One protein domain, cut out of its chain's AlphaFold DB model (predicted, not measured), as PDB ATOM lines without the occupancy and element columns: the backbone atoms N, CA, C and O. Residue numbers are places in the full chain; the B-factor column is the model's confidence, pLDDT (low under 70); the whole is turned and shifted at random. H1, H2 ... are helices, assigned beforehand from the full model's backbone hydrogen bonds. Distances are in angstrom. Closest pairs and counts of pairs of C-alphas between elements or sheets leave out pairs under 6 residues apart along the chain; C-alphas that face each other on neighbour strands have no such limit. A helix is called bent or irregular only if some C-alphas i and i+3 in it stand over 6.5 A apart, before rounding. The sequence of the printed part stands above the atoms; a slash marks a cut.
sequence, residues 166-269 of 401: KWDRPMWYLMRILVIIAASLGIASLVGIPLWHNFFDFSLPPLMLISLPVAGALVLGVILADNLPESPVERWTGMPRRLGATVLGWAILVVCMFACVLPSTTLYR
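Overview. This is residues 166 to 269 of the 401 residues of an uncharacterized protein of bioreactor metagenome (UniProt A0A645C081). Two long helices, H2 and H4, stand side by side, and the longest helix, H1, crosses them at a slant, making a three-helix up-and-down bundle in which each helix runs against the one before it. The short H3 sits at one end, between H2 and H4 in the chain, and residues 166 to 171 of H1 stick out. The 104 printed residues hold four named helices, H1 to H4 in chain order, and no named strand; the class is all helix. The whole is only just loose, close to compact, with a radius of gyration of the C-alphas of 15.7 A, and elongated, spanning 47 by 26 by 24 A.

Along the chain. H1, residues 166 to 196, is 42.4 A long and begins at C-alpha 166 (234.469, 207.780, 235.729). It has a kink of 54 degrees near residue 190. H2 is residues 206 to 225, 28.5 A. H3 is residues 232 to 237, 8.6 A. H4, residues 243 to 268, is 37.4 A long, with a kink of 25 degrees near residue 262, and ends at C-alpha 268 (212.458, 175.838, 210.956). H1 and H4 are only just irregular: C-alphas 166 and 169 are 6.9 A apart, C-alphas 259 and 262 6.8 A.

Arrangement. H1, with residues 179 to 193 alone, touches H2, its closest C-alphas being Ala 183 and Gly 216, 3.8 A; this helical hairpin has a steep tilt of 38 degrees, opposite ways. H1 touches H4 through residues 172 to 183 alone, closest at the C-alphas of Arg 176 and Thr 246, 5.4 A. H2 and H4 touch at a shallow tilt of 2 degrees, opposite ways, closest at the C-alphas of Val 219 and Gly 249, 4.8 A. H3 touches H4, about perpendicular at 73 degrees, closest at the C-alphas of Thr 237 and Gly 244, 6.2 A. H1 and H3 are apart. Every O i to N i+4 pair is within hydrogen-bond range in H3; in H1 23 of 27 are, in H2 15 of 16, in H4 17 of 22.

Size, cuts and confidence. The farthest C-alphas, those of Asp 201 and Glu 230, are 48.7 A apart. The printed part has no cut and no long link. Residues 197, 201 and 202 have pLDDT under 70.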
ATOM      1  N   LYS A 166     235.747 207.039 235.737       84.88
ATOM      2  CA  LYS A 166     234.469 207.780 235.729       84.88
ATOM      3  C   LYS A 166     233.309 206.996 235.103       84.88
ATOM      4  O   LYS A 166     232.161 207.197 235.488       84.88
ATOM      5  N   TRP A 167     233.602 206.148 234.123       86.19
ATOM      6  CA  TRP A 167     232.616 205.419 233.328       86.19
ATOM      7  C   TRP A 167     232.464 203.957 233.751       86.19
ATOM      8  O   TRP A 167     231.468 203.334 233.389       86.19
ATOM      9  N   ASP A 168     233.381 203.419 234.557       85.00
ATOM     10  CA  ASP A 168     233.318 202.024 235.004       85.00
ATOM     11  C   ASP A 168     232.041 201.745 235.807       85.00
ATOM     12  O   ASP A 168     231.292 200.819 235.502       85.00
ATOM     13  N   ARG A 169     231.733 202.591 236.800       87.19
ATOM     14  CA  ARG A 169     230.516 202.459 237.621       87.19
ATOM     15  C   ARG A 169     229.216 202.530 236.803       87.19
ATOM     16  O   ARG A 169     228.419 201.598 236.926       87.19
ATOM     17  N   PRO A 170     228.961 203.577 235.987       91.06
ATOM     18  CA  PRO A 170     227.729 203.647 235.205       91.06
ATOM     19  C   PRO A 170     227.636 202.531 234.158       91.06
ATOM     20  O   PRO A 170     226.544 202.017 233.936       91.06
ATOM     21  N   MET A 171     228.758 202.095 233.569       91.25
ATOM     22  CA  MET A 171     228.779 200.962 232.640       91.25
ATOM     23  C   MET A 171     228.318 199.667 233.316       91.25
ATOM     24  O   MET A 171     227.423 198.993 232.811       91.25
ATOM     25  N   TRP A 172     228.885 199.326 234.476       89.50
ATOM     26  CA  TRP A 172     228.485 198.120 235.208       89.50
ATOM     27  C   TRP A 172     227.051 198.194 235.725       89.50
ATOM     28  O   TRP A 172     226.349 197.185 235.731       89.50
ATOM     29  N   TYR A 173     226.590 199.386 236.103       92.38
ATOM     30  CA  TYR A 173     225.194 199.607 236.465       92.38
ATOM     31  C   TYR A 173     224.251 199.378 235.274       92.38
ATOM     32  O   TYR A 173     223.267 198.654 235.410       92.38
ATOM     33  N   LEU A 174     224.588 199.906 234.092       93.75
ATOM     34  CA  LEU A 174     223.846 199.659 232.854       93.75
ATOM     35  C   LEU A 174     223.826 198.167 232.504       93.75
ATOM     36  O   LEU A 174     222.759 197.609 232.272       93.75
ATOM     37  N   MET A 175     224.985 197.501 232.514       94.12
ATOM     38  CA  MET A 175     225.093 196.058 232.267       94.12
ATOM     39  C   MET A 175     224.232 195.248 233.243       94.12
ATOM     40  O   MET A 175     223.589 194.286 232.820       94.12
ATOM     41  N   ARG A 176     224.186 195.650 234.524       94.31
ATOM     42  CA  ARG A 176     223.347 195.026 235.556       94.31
ATOM     43  C   ARG A 176     221.854 195.241 235.292       94.31
ATOM     44  O   ARG A 176     221.077 194.302 235.413       94.31
ATOM     45  N   ILE A 177     221.439 196.447 234.909       95.44
ATOM     46  CA  ILE A 177     220.042 196.715 234.535       95.44
ATOM     47  C   ILE A 177     219.651 195.889 233.311       95.44
ATOM     48  O   ILE A 177     218.606 195.248 233.323       95.44
ATOM     49  N   LEU A 178     220.487 195.861 232.273       96.25
ATOM     50  CA  LEU A 178     220.191 195.127 231.044       96.25
ATOM     51  C   LEU A 178     220.048 193.622 231.290       96.25
ATOM     52  O   LEU A 178     219.129 193.017 230.744       96.25
ATOM     53  N   VAL A 179     220.897 193.025 232.135       96.44
ATOM     54  CA  VAL A 179     220.762 191.600 232.479       96.44
ATOM     55  C   VAL A 179     219.511 191.332 233.321       96.44
ATOM     56  O   VAL A 179     218.850 190.323 233.091       96.44
ATOM     57  N   ILE A 180     219.127 192.243 234.228       96.44
ATOM     58  CA  ILE A 180     217.861 192.149 234.974       96.44
ATOM     59  C   ILE A 180     216.677 192.219 234.011       96.44
ATOM     60  O   ILE A 180     215.818 191.348 234.054       96.44
ATOM     61  N   ILE A 181     216.649 193.207 233.110       97.06
ATOM     62  CA  ILE A 181     215.581 193.363 232.115       97.06
ATOM     63  C   ILE A 181     215.490 192.111 231.241       97.06
ATOM     64  O   ILE A 181     214.402 191.568 231.073       97.06
ATOM     65  N   ALA A 182     216.614 191.616 230.722       96.31
ATOM     66  CA  ALA A 182     216.641 190.409 229.904       96.31
ATOM     67  C   ALA A 182     216.142 189.173 230.673       96.31
ATOM     68  O   ALA A 182     215.378 188.381 230.126       96.31
ATOM     69  N   ALA A 183     216.511 189.028 231.948       96.75
ATOM     70  CA  ALA A 183     216.037 187.942 232.802       96.75
ATOM     71  C   ALA A 183     214.537 188.049 233.113       96.75
ATOM     72  O   ALA A 183     213.814 187.059 233.008       96.75
ATOM     73  N   SER A 184     214.051 189.248 233.439       96.44
ATOM     74  CA  SER A 184     212.629 189.519 233.657       96.44
ATOM     75  C   SER A 184     211.805 189.259 232.396       96.44
ATOM     76  O   SER A 184     210.748 188.644 232.491       96.44
ATOM     77  N   LEU A 185     212.303 189.647 231.217       94.81
ATOM     78  CA  LEU A 185     211.692 189.304 229.930       94.81
ATOM     79  C   LEU A 185     211.704 187.791 229.682       94.81
ATOM     80  O   LEU A 185     210.717 187.255 229.187       94.81
ATOM     81  N   GLY A 186     212.781 187.100 230.067       93.62
ATOM     82  CA  GLY A 186     212.865 185.641 230.027       93.62
ATOM     83  C   GLY A 186     211.770 184.967 230.855       93.62
ATOM     84  O   GLY A 186     211.142 184.033 230.382       93.62
ATOM     85  N   ILE A 187     211.464 185.466 232.056       94.06
ATOM     86  CA  ILE A 187     210.348 184.948 232.870       94.06
ATOM     87  C   ILE A 187     208.997 185.338 232.268       94.06
ATOM     88  O   ILE A 187     208.111 184.496 232.140       94.06
ATOM     89  N   ALA A 188     208.841 186.602 231.862       91.94
ATOM     90  CA  ALA A 188     207.619 187.099 231.236       91.94
ATOM     91  C   ALA A 188     207.282 186.346 229.939       91.94
ATOM     92  O   ALA A 188     206.116 186.282 229.545       91.94
ATOM     93  N   SER A 189     208.276 185.715 229.305       89.56
ATOM     94  CA  SER A 189     208.077 184.859 228.143       89.56
ATOM     95  C   SER A 189     207.151 183.670 228.428       89.56
ATOM     96  O   SER A 189     206.527 183.194 227.488       89.56
ATOM     97  N   LEU A 190     206.980 183.229 229.686       87.06
ATOM     98  CA  LEU A 190     205.970 182.221 230.062       87.06
ATOM     99  C   LEU A 190     204.553 182.629 229.673       87.06
ATOM    100  O   LEU A 190     203.742 181.769 229.362       87.06
ATOM    101  N   VAL A 191     204.255 183.927 229.717       85.00
ATOM    102  CA  VAL A 191     202.928 184.473 229.405       85.00
ATOM    103  C   VAL A 191     202.924 185.071 228.001       85.00
ATOM    104  O   VAL A 191     202.007 184.829 227.223       85.00
ATOM    105  N   GLY A 192     203.981 185.807 227.647       81.81
ATOM    106  CA  GLY A 192     204.086 186.477 226.353       81.81
ATOM    107  C   GLY A 192     204.142 185.510 225.170       81.81
ATOM    108  O   GLY A 192     203.517 185.774 224.147       81.81
ATOM    109  N   ILE A 193     204.846 184.380 225.302       77.38
ATOM    110  CA  ILE A 193     205.008 183.421 224.202       77.38
ATOM    111  C   ILE A 193     203.711 182.640 223.916       77.38
ATOM    112  O   ILE A 193     203.346 182.552 222.747       77.38
ATOM    113  N   PRO A 194     202.967 182.104 224.905       75.44
ATOM    114  CA  PRO A 194     201.681 181.462 224.621       75.44
ATOM    115  C   PRO A 194     200.652 182.414 224.010       75.44
ATOM    116  O   PRO A 194     199.932 182.029 223.097       75.44
ATOM    117  N   LEU A 195     200.622 183.676 224.455       78.75
ATOM    118  CA  LEU A 195     199.757 184.695 223.853       78.75
ATOM    119  C   LEU A 195     200.159 185.022 222.409       78.75
ATOM    120  O   LEU A 195     199.298 185.359 221.602       78.75
ATOM    121  N   TRP A 196     201.441 184.876 222.062       75.31
ATOM    122  CA  TRP A 196     201.956 185.079 220.705       75.31
ATOM    123  C   TRP A 196     201.322 184.128 219.681       75.31
ATOM    124  O   TRP A 196     201.127 184.518 218.530       75.31
ATOM    125  N   HIS A 197     200.943 182.915 220.101       68.56
ATOM    126  CA  HIS A 197     200.259 181.939 219.247       68.56
ATOM    127  C   HIS A 197     198.894 182.444 218.747       68.56
ATOM    128  O   HIS A 197     198.429 182.024 217.695       68.56
ATOM    129  N   ASN A 198     198.251 183.371 219.465       75.06
ATOM    130  CA  ASN A 198     196.978 183.951 219.029       75.06
ATOM    131  C   ASN A 198     197.144 184.967 217.889       75.06
ATOM    132  O   ASN A 198     196.160 185.323 217.247       75.06
ATOM    133  N   PHE A 199     198.366 185.460 217.659       75.69
ATOM    134  CA  PHE A 199     198.655 186.489 216.658       75.69
ATOM    135  C   PHE A 199     199.454 185.962 215.464       75.69
ATOM    136  O   PHE A 199     199.374 186.541 214.384       75.69
ATOM    137  N   PHE A 200     200.231 184.891 215.646       71.00
ATOM    138  CA  PHE A 200     201.087 184.326 214.607       71.00
ATOM    139  C   PHE A 200     201.032 182.797 214.619       71.00
ATOM    140  O   PHE A 200     201.259 182.181 215.662       71.00
ATOM    141  N   ASP A 201     200.857 182.193 213.439       67.06
ATOM    142  CA  ASP A 201     200.918 180.741 213.210       67.06
ATOM    143  C   ASP A 201     202.367 180.223 213.292       67.06
ATOM    144  O   ASP A 201     202.993 179.809 212.313       67.06
ATOM    145  N   PHE A 202     202.954 180.299 214.485       69.12
ATOM    146  CA  PHE A 202     204.344 179.950 214.744       69.12
ATOM    147  C   PHE A 202     204.440 178.880 215.837       69.12
ATOM    148  O   PHE A 202     204.241 179.146 217.021       69.12
ATOM    149  N   SER A 203     204.773 177.643 215.446       71.38
ATOM    150  CA  SER A 203     204.877 176.500 216.369       71.38
ATOM    151  C   SER A 203     206.146 176.561 217.221       71.38
ATOM    152  O   SER A 203     207.173 175.997 216.843       71.38
ATOM    153  N   LEU A 204     206.092 177.248 218.360       73.94
ATOM    154  CA  LEU A 204     207.262 177.447 219.214       73.94
ATOM    155  C   LEU A 204     207.846 176.128 219.737       73.94
ATOM    156  O   LEU A 204     207.128 175.319 220.328       73.94
ATOM    157  N   PRO A 205     209.165 175.920 219.597       82.88
ATOM    158  CA  PRO A 205     209.824 174.772 220.193       82.88
ATOM    159  C   PRO A 205     209.649 174.755 221.726       82.88
ATOM    160  O   PRO A 205     209.957 175.756 222.381       82.88
ATOM    161  N   PRO A 206     209.262 173.621 222.342       84.06
ATOM    162  CA  PRO A 206     209.035 173.542 223.790       84.06
ATOM    163  C   PRO A 206     210.302 173.848 224.597       84.06
ATOM    164  O   PRO A 206     210.242 174.471 225.656       84.06
ATOM    165  N   LEU A 207     211.474 173.491 224.060       88.12
ATOM    166  CA  LEU A 207     212.761 173.820 224.667       88.12
ATOM    167  C   LEU A 207     212.955 175.336 224.816       88.12
ATOM    168  O   LEU A 207     213.477 175.780 225.834       88.12
ATOM    169  N   MET A 208     212.525 176.143 223.841       87.56
ATOM    170  CA  MET A 208     212.615 177.606 223.916       87.56
ATOM    171  C   MET A 208     211.696 178.160 225.009       87.56
ATOM    172  O   MET A 208     212.121 179.005 225.794       87.56
ATOM    173  N   LEU A 209     210.466 177.642 225.083       86.56
ATOM    174  CA  LEU A 209     209.461 178.069 226.056       86.56
ATOM    175  C   LEU A 209     209.897 177.803 227.502       86.56
ATOM    176  O   LEU A 209     209.619 178.618 228.371       86.56
ATOM    177  N   ILE A 210     210.591 176.690 227.757       90.94
ATOM    178  CA  ILE A 210     211.067 176.320 229.100       90.94
ATOM    179  C   ILE A 210     212.410 176.991 229.424       90.94
ATOM    180  O   ILE A 210     212.621 177.465 230.538       90.94
ATOM    181  N   SER A 211     213.335 177.047 228.462       93.69
ATOM    182  CA  SER A 211     214.701 177.522 228.725       93.69
ATOM    183  C   SER A 211     214.793 179.018 229.018       93.69
ATOM    184  O   SER A 211     215.591 179.404 229.870       93.69
ATOM    185  N   LEU A 212     213.985 179.863 228.366       93.81
ATOM    186  CA  LEU A 212     213.992 181.313 228.601       93.81
ATOM    187  C   LEU A 212     213.566 181.677 230.041       93.81
ATOM    188  O   LEU A 212     214.330 182.380 230.711       93.81
ATOM    189  N   PRO A 213     212.446 181.155 230.578       95.25
ATOM    190  CA  PRO A 213     212.043 181.394 231.962       95.25
ATOM    191  C   PRO A 213     212.984 180.779 232.982       95.25
ATOM    192  O   PRO A 213     213.289 181.424 233.980       95.25
ATOM    193  N   VAL A 214     213.479 179.561 232.731       96.56
ATOM    194  CA  VAL A 214     214.454 178.914 233.619       96.56
ATOM    195  C   VAL A 214     215.730 179.748 233.693       96.56
ATOM    196  O   VAL A 214     216.205 180.039 234.788       96.56
ATOM    197  N   ALA A 215     216.257 180.206 232.556       97.19
ATOM    198  CA  ALA A 215     217.416 181.091 232.534       97.19
ATOM    199  C   ALA A 215     217.126 182.420 233.245       97.19
ATOM    200  O   ALA A 215     217.939 182.863 234.052       97.19
ATOM    201  N   GLY A 216     215.959 183.029 233.011       97.00
ATOM    202  CA  GLY A 216     215.541 184.249 233.700       97.00
ATOM    203  C   GLY A 216     215.474 184.080 235.221       97.00
ATOM    204  O   GLY A 216     216.053 184.877 235.957       97.00
ATOM    205  N   ALA A 217     214.845 183.005 235.700       97.31
ATOM    206  CA  ALA A 217     214.749 182.677 237.120       97.31
ATOM    207  C   ALA A 217     216.125 182.413 237.746       97.31
ATOM    208  O   ALA A 217     216.409 182.927 238.827       97.31
ATOM    209  N   LEU A 218     217.006 181.682 237.055       97.19
ATOM    210  CA  LEU A 218     218.381 181.447 237.506       97.19
ATOM    211  C   LEU A 218     219.167 182.755 237.629       97.19
ATOM    212  O   LEU A 218     219.831 182.979 238.639       97.19
ATOM    213  N   VAL A 219     219.068 183.643 236.638       97.38
ATOM    214  CA  VAL A 219     219.756 184.940 236.652       97.38
ATOM    215  C   VAL A 219     219.252 185.823 237.793       97.38
ATOM    216  O   VAL A 219     220.062 186.382 238.532       97.38
ATOM    217  N   LEU A 220     217.933 185.927 237.987       96.56
ATOM    218  CA  LEU A 220     217.378 186.677 239.117       96.56
ATOM    219  C   LEU A 220     217.759 186.038 240.457       96.56
ATOM    220  O   LEU A 220     218.094 186.761 241.388       96.56
ATOM    221  N   GLY A 221     217.794 184.706 240.539       95.56
ATOM    222  CA  GLY A 221     218.279 183.972 241.706       95.56
ATOM    223  C   GLY A 221     219.732 184.309 242.045       95.56
ATOM    224  O   GLY A 221     220.033 184.599 243.199       95.56
ATOM    225  N   VAL A 222     220.617 184.372 241.045       94.75
ATOM    226  CA  VAL A 222     222.014 184.815 241.213       94.75
ATOM    227  C   VAL A 222     222.082 186.260 241.717       94.75
ATOM    228  O   VAL A 222     222.856 186.565 242.621       94.75
ATOM    229  N   ILE A 223     221.257 187.156 241.173       93.88
ATOM    230  CA  ILE A 223     221.225 188.570 241.575       93.88
ATOM    231  C   ILE A 223     220.681 188.746 243.000       93.88
ATOM    232  O   ILE A 223     221.155 189.616 243.728       93.88
ATOM    233  N   LEU A 224     219.705 187.933 243.408       93.00
ATOM    234  CA  LEU A 224     219.183 187.912 244.775       93.00
ATOM    235  C   LEU A 224     220.204 187.319 245.750       93.00
ATOM    236  O   LEU A 224     220.417 187.892 246.817       93.00
ATOM    237  N   ALA A 225     220.884 186.233 245.372       90.69
ATOM    238  CA  ALA A 225     221.933 185.613 246.177       90.69
ATOM    239  C   ALA A 225     223.114 186.566 246.427       90.69
ATOM    240  O   ALA A 225     223.669 186.583 247.520       90.69
ATOM    241  N   ASP A 226     223.458 187.416 245.457       90.62
ATOM    242  CA  ASP A 226     224.477 188.468 245.600       90.62
ATOM    243  C   ASP A 226     224.135 189.514 246.681       90.62
ATOM    244  O   ASP A 226     225.036 190.153 247.226       90.62
ATOM    245  N   ASN A 227     222.848 189.683 247.012       86.75
ATOM    246  CA  ASN A 227     222.392 190.596 248.065       86.75
ATOM    247  C   ASN A 227     222.386 189.955 249.466       86.75
ATOM    248  O   ASN A 227     222.167 190.669 250.446       86.75
ATOM    249  N   LEU A 228     222.601 188.639 249.585       86.88
ATOM    250  CA  LEU A 228     222.633 187.955 250.880       86.88
ATOM    251  C   LEU A 228     223.905 188.307 251.679       86.88
ATOM    252  O   LEU A 228     224.945 188.643 251.093       86.88
ATOM    253  N   PRO A 229     223.861 188.202 253.024       76.94
ATOM    254  CA  PRO A 229     225.062 188.231 253.855       76.94
ATOM    255  C   PRO A 229     226.090 187.211 253.344       76.94
ATOM    256  O   PRO A 229     225.720 186.158 252.835       76.94
ATOM    257  N   GLU A 230     227.380 187.547 253.428       77.19
ATOM    258  CA  GLU A 230     228.501 186.735 252.909       77.19
ATOM    259  C   GLU A 230     228.558 186.487 251.383       77.19
ATOM    260  O   GLU A 230     229.566 185.963 250.929       77.19
ATOM    261  N   SER A 231     227.561 186.918 250.588       78.94
ATOM    262  CA  SER A 231     227.457 186.750 249.120       78.94
ATOM    263  C   SER A 231     228.014 185.412 248.593       78.94
ATOM    264  O   SER A 231     229.178 185.317 248.189       78.94
ATOM    265  N   PRO A 232     227.177 184.362 248.489       85.38
ATOM    266  CA  PRO A 232     227.580 183.084 247.898       85.38
ATOM    267  C   PRO A 232     228.215 183.228 246.507       85.38
ATOM    268  O   PRO A 232     229.128 182.485 246.154       85.38
ATOM    269  N   VAL A 233     227.770 184.222 245.732       88.50
ATOM    270  CA  VAL A 233     228.288 184.513 244.389       88.50
ATOM    271  C   VAL A 233     229.743 184.972 244.438       88.50
ATOM    272  O   VAL A 233     230.551 184.521 243.628       88.50
ATOM    273  N   GLU A 234     230.099 185.831 245.392       88.62
ATOM    274  CA  GLU A 234     231.481 186.265 245.620       88.62
ATOM    275  C   GLU A 234     232.368 185.068 245.990       88.62
ATOM    276  O   GLU A 234     233.443 184.895 245.418       88.62
ATOM    277  N   ARG A 235     231.869 184.161 246.842       86.94
ATOM    278  CA  ARG A 235     232.576 182.925 247.217       86.94
ATOM    279  C   ARG A 235     232.797 181.972 246.038       86.94
ATOM    280  O   ARG A 235     233.849 181.344 245.963       86.94
ATOM    281  N   TRP A 236     231.826 181.833 245.136       86.06
ATOM    282  CA  TRP A 236     231.930 180.929 243.983       86.06
ATOM    283  C   TRP A 236     232.768 181.497 242.844       86.06
ATOM    284  O   TRP A 236     233.494 180.760 242.184       86.06
ATOM    285  N   THR A 237     232.639 182.797 242.583       86.38
ATOM    286  CA  THR A 237     233.274 183.439 241.423       86.38
ATOM    287  C   THR A 237     234.623 184.069 241.753       86.38
ATOM    288  O   THR A 237     235.394 184.352 240.839       86.38
ATOM    289  N   GLY A 238     234.904 184.335 243.034       86.00
ATOM    290  CA  GLY A 238     236.050 185.138 243.466       86.00
ATOM    291  C   GLY A 238     235.979 186.598 243.003       86.00
ATOM    292  O   GLY A 238     236.964 187.326 243.114       86.00
ATOM    293  N   MET A 239     234.844 187.028 242.441       85.62
ATOM    294  CA  MET A 239     234.646 188.380 241.928       85.62
ATOM    295  C   MET A 239     233.908 189.241 242.951       85.62
ATOM    296  O   MET A 239     233.038 188.729 243.658       85.62
ATOM    297  N   PRO A 240     234.171 190.561 242.979       86.81
ATOM    298  CA  PRO A 240     233.451 191.474 243.851       86.81
ATOM    299  C   PRO A 240     231.940 191.371 243.659       86.81
ATOM    300  O   PRO A 240     231.448 191.155 242.538       86.81
ATOM    301  N   ARG A 241     231.206 191.622 244.747       83.56
ATOM    302  CA  ARG A 241     229.744 191.733 244.723       83.56
ATOM    303  C   ARG A 241     229.283 192.634 243.595       83.56
ATOM    304  O   ARG A 241     229.942 193.608 243.222       83.56
ATOM    305  N   ARG A 242     228.104 192.337 243.066       86.25
ATOM    306  CA  ARG A 242     227.502 192.974 241.893       86.25
ATOM    307  C   ARG A 242     228.196 192.698 240.572       86.25
ATOM    308  O   ARG A 242     227.487 192.436 239.602       86.25
ATOM    309  N   LEU A 243     229.525 192.742 240.511       87.88
ATOM    310  CA  LEU A 243     230.269 192.421 239.298       87.88
ATOM    311  C   LEU A 243     230.163 190.926 238.994       87.88
ATOM    312  O   LEU A 243     229.710 190.576 237.907       87.88
ATOM    313  N   GLY A 244     230.460 190.061 239.969       89.06
ATOM    314  CA  GLY A 244     230.349 188.605 239.812       89.06
ATOM    315  C   GLY A 244     228.945 188.164 239.395       89.06
ATOM    316  O   GLY A 244     228.789 187.425 238.428       89.06
ATOM    317  N   ALA A 245     227.910 188.703 240.047       92.56
ATOM    318  CA  ALA A 245     226.514 188.403 239.721       92.56
ATOM    319  C   ALA A 245     226.101 188.878 238.322       92.56
ATOM    320  O   ALA A 245     225.414 188.157 237.603       92.56
ATOM    321  N   THR A 246     226.547 190.070 237.909       93.19
ATOM    322  CA  THR A 246     226.282 190.590 236.557       93.19
ATOM    323  C   THR A 246     226.981 189.733 235.507       93.19
ATOM    324  O   THR A 246     226.383 189.402 234.482       93.19
ATOM    325  N   VAL A 247     228.231 189.339 235.773       92.12
ATOM    326  CA  VAL A 247     229.013 188.516 234.852       92.12
ATOM    327  C   VAL A 247     228.388 187.123 234.705       92.12
ATOM    328  O   VAL A 247     228.123 186.657 233.597       92.12
ATOM    329  N   LEU A 248     228.083 186.477 235.828       93.75
ATOM    330  CA  LEU A 248     227.457 185.159 235.843       93.75
ATOM    331  C   LEU A 248     226.057 185.188 235.211       93.75
ATOM    332  O   LEU A 248     225.717 184.293 234.441       93.75
ATOM    333  N   GLY A 249     225.273 186.242 235.462       95.94
ATOM    334  CA  GLY A 249     223.952 186.416 234.864       95.94
ATOM    335  C   GLY A 249     223.995 186.462 233.333       95.94
ATOM    336  O   GLY A 249     223.283 185.717 232.661       95.94
ATOM    337  N   TRP A 250     224.884 187.277 232.760       95.88
ATOM    338  CA  TRP A 250     225.079 187.318 231.308       95.88
ATOM    339  C   TRP A 250     225.602 185.992 230.749       95.88
ATOM    340  O   TRP A 250     225.163 185.581 229.677       95.88
ATOM    341  N   ALA A 251     226.491 185.297 231.466       94.69
ATOM    342  CA  ALA A 251     226.971 183.980 231.056       94.69
ATOM    343  C   ALA A 251     225.823 182.958 230.961       94.69
ATOM    344  O   ALA A 251     225.728 182.251 229.960       94.69
ATOM    345  N   ILE A 252     224.908 182.937 231.939       96.69
ATOM    346  CA  ILE A 252     223.705 182.085 231.912       96.69
ATOM    347  C   ILE A 252     222.835 182.408 230.688       96.69
ATOM    348  O   ILE A 252     222.413 181.491 229.981       96.69
ATOM    349  N   LEU A 253     222.599 183.692 230.390       96.56
ATOM    350  CA  LEU A 253     221.811 184.093 229.216       96.56
ATOM    351  C   LEU A 253     222.479 183.691 227.896       96.56
ATOM    352  O   LEU A 253     221.800 183.208 226.992       96.56
ATOM    353  N   VAL A 254     223.801 183.850 227.783       95.38
ATOM    354  CA  VAL A 254     224.568 183.427 226.601       95.38
ATOM    355  C   VAL A 254     224.477 181.911 226.424       95.38
ATOM    356  O   VAL A 254     224.179 181.447 225.324       95.38
ATOM    357  N   VAL A 255     224.656 181.134 227.496       95.88
ATOM    358  CA  VAL A 255     224.496 179.673 227.456       95.88
ATOM    359  C   VAL A 255     223.078 179.299 227.028       95.88
ATOM    360  O   VAL A 255     222.929 178.503 226.108       95.88
ATOM    361  N   CYS A 256     222.041 179.910 227.603       95.69
ATOM    362  CA  CYS A 256     220.655 179.667 227.195       95.69
ATOM    363  C   CYS A 256     220.436 179.971 225.703       95.69
ATOM    364  O   CYS A 256     219.867 179.157 224.971       95.69
ATOM    365  N   MET A 257     220.957 181.101 225.219       93.19
ATOM    366  CA  MET A 257     220.815 181.500 223.821       93.19
ATOM    367  C   MET A 257     221.463 180.490 222.863       93.19
ATOM    368  O   MET A 257     220.838 180.080 221.883       93.19
ATOM    369  N   PHE A 258     222.701 180.068 223.133       92.69
ATOM    370  CA  PHE A 258     223.454 179.193 222.228       92.69
ATOM    371  C   PHE A 258     223.152 177.700 222.402       92.69
ATOM    372  O   PHE A 258     223.215 176.967 221.417       92.69
ATOM    373  N   ALA A 259     222.813 177.245 223.610       94.06
ATOM    374  CA  ALA A 259     222.554 175.834 223.899       94.06
ATOM    375  C   ALA A 259     221.073 175.450 223.767       94.06
ATOM    376  O   ALA A 259     220.774 174.301 223.450       94.06
ATOM    377  N   CYS A 260     220.146 176.393 223.965       93.19
ATOM    378  CA  CYS A 260     218.713 176.103 223.956       93.19
ATOM    379  C   CYS A 260     217.990 176.845 222.828       93.19
ATOM    380  O   CYS A 260     217.409 176.208 221.949       93.19
ATOM    381  N   VAL A 261     218.062 178.180 222.801       90.50
ATOM    382  CA  VAL A 261     217.257 178.999 221.880       90.50
ATOM    383  C   VAL A 261     217.666 178.766 220.424       90.50
ATOM    384  O   VAL A 261     216.835 178.334 219.625       90.50
ATOM    385  N   LEU A 262     218.935 178.968 220.054       89.44
ATOM    386  CA  LEU A 262     219.385 178.779 218.668       89.44
ATOM    387  C   LEU A 262     219.153 177.344 218.159       89.44
ATOM    388  O   LEU A 262     218.568 177.202 217.080       89.44
ATOM    389  N   PRO A 263     219.513 176.274 218.896       89.00
ATOM    390  CA  PRO A 263     219.216 174.908 218.472       89.00
ATOM    391  C   PRO A 263     217.724 174.648 218.289       89.00
ATOM    392  O   PRO A 263     217.334 173.977 217.336       89.00
ATOM    393  N   SER A 264     216.873 175.227 219.136       87.06
ATOM    394  CA  SER A 264     215.426 175.064 219.019       87.06
ATOM    395  C   SER A 264     214.872 175.656 217.714       87.06
ATOM    396  O   SER A 264     214.031 175.038 217.062       87.06
ATOM    397  N   THR A 265     215.437 176.775 217.238       83.81
ATOM    398  CA  THR A 265     215.052 177.371 215.945       83.81
ATOM    399  C   THR A 265     215.440 176.510 214.742       83.81
ATOM    400  O   THR A 265     214.941 176.733 213.640       83.81
ATOM    401  N   THR A 266     216.282 175.481 214.922       82.00
ATOM    402  CA  THR A 266     216.607 174.543 213.836       82.00
ATOM    403  C   THR A 266     215.413 173.717 213.380       82.00
ATOM    404  O   THR A 266     215.486 173.153 212.289       82.00
ATOM    405  N   LEU A 267     214.315 173.690 214.150       78.00
ATOM    406  CA  LEU A 267     213.034 173.168 213.682       78.00
ATOM    407  C   LEU A 267     212.659 173.825 212.351       78.00
ATOM    408  O   LEU A 267     212.324 173.119 211.420       78.00
ATOM    409  N   TYR A 268     212.836 175.133 212.187       79.19
ATOM    410  CA  TYR A 268     212.458 175.838 210.956       79.19
ATOM    411  C   TYR A 268     213.438 175.656 209.787       79.19
ATOM    412  O   TYR A 268     213.265 176.264 208.734       79.19
ATOM    413  N   ARG A 269     214.475 174.818 209.930       80.62
ATOM    414  CA  ARG A 269     215.341 174.444 208.802       80.62
ATOM    415  C   ARG A 269     214.634 173.393 207.942       80.62
ATOM    416  O   ARG A 269     214.771 172.195 208.185       80.62
TER     417      ARG A 269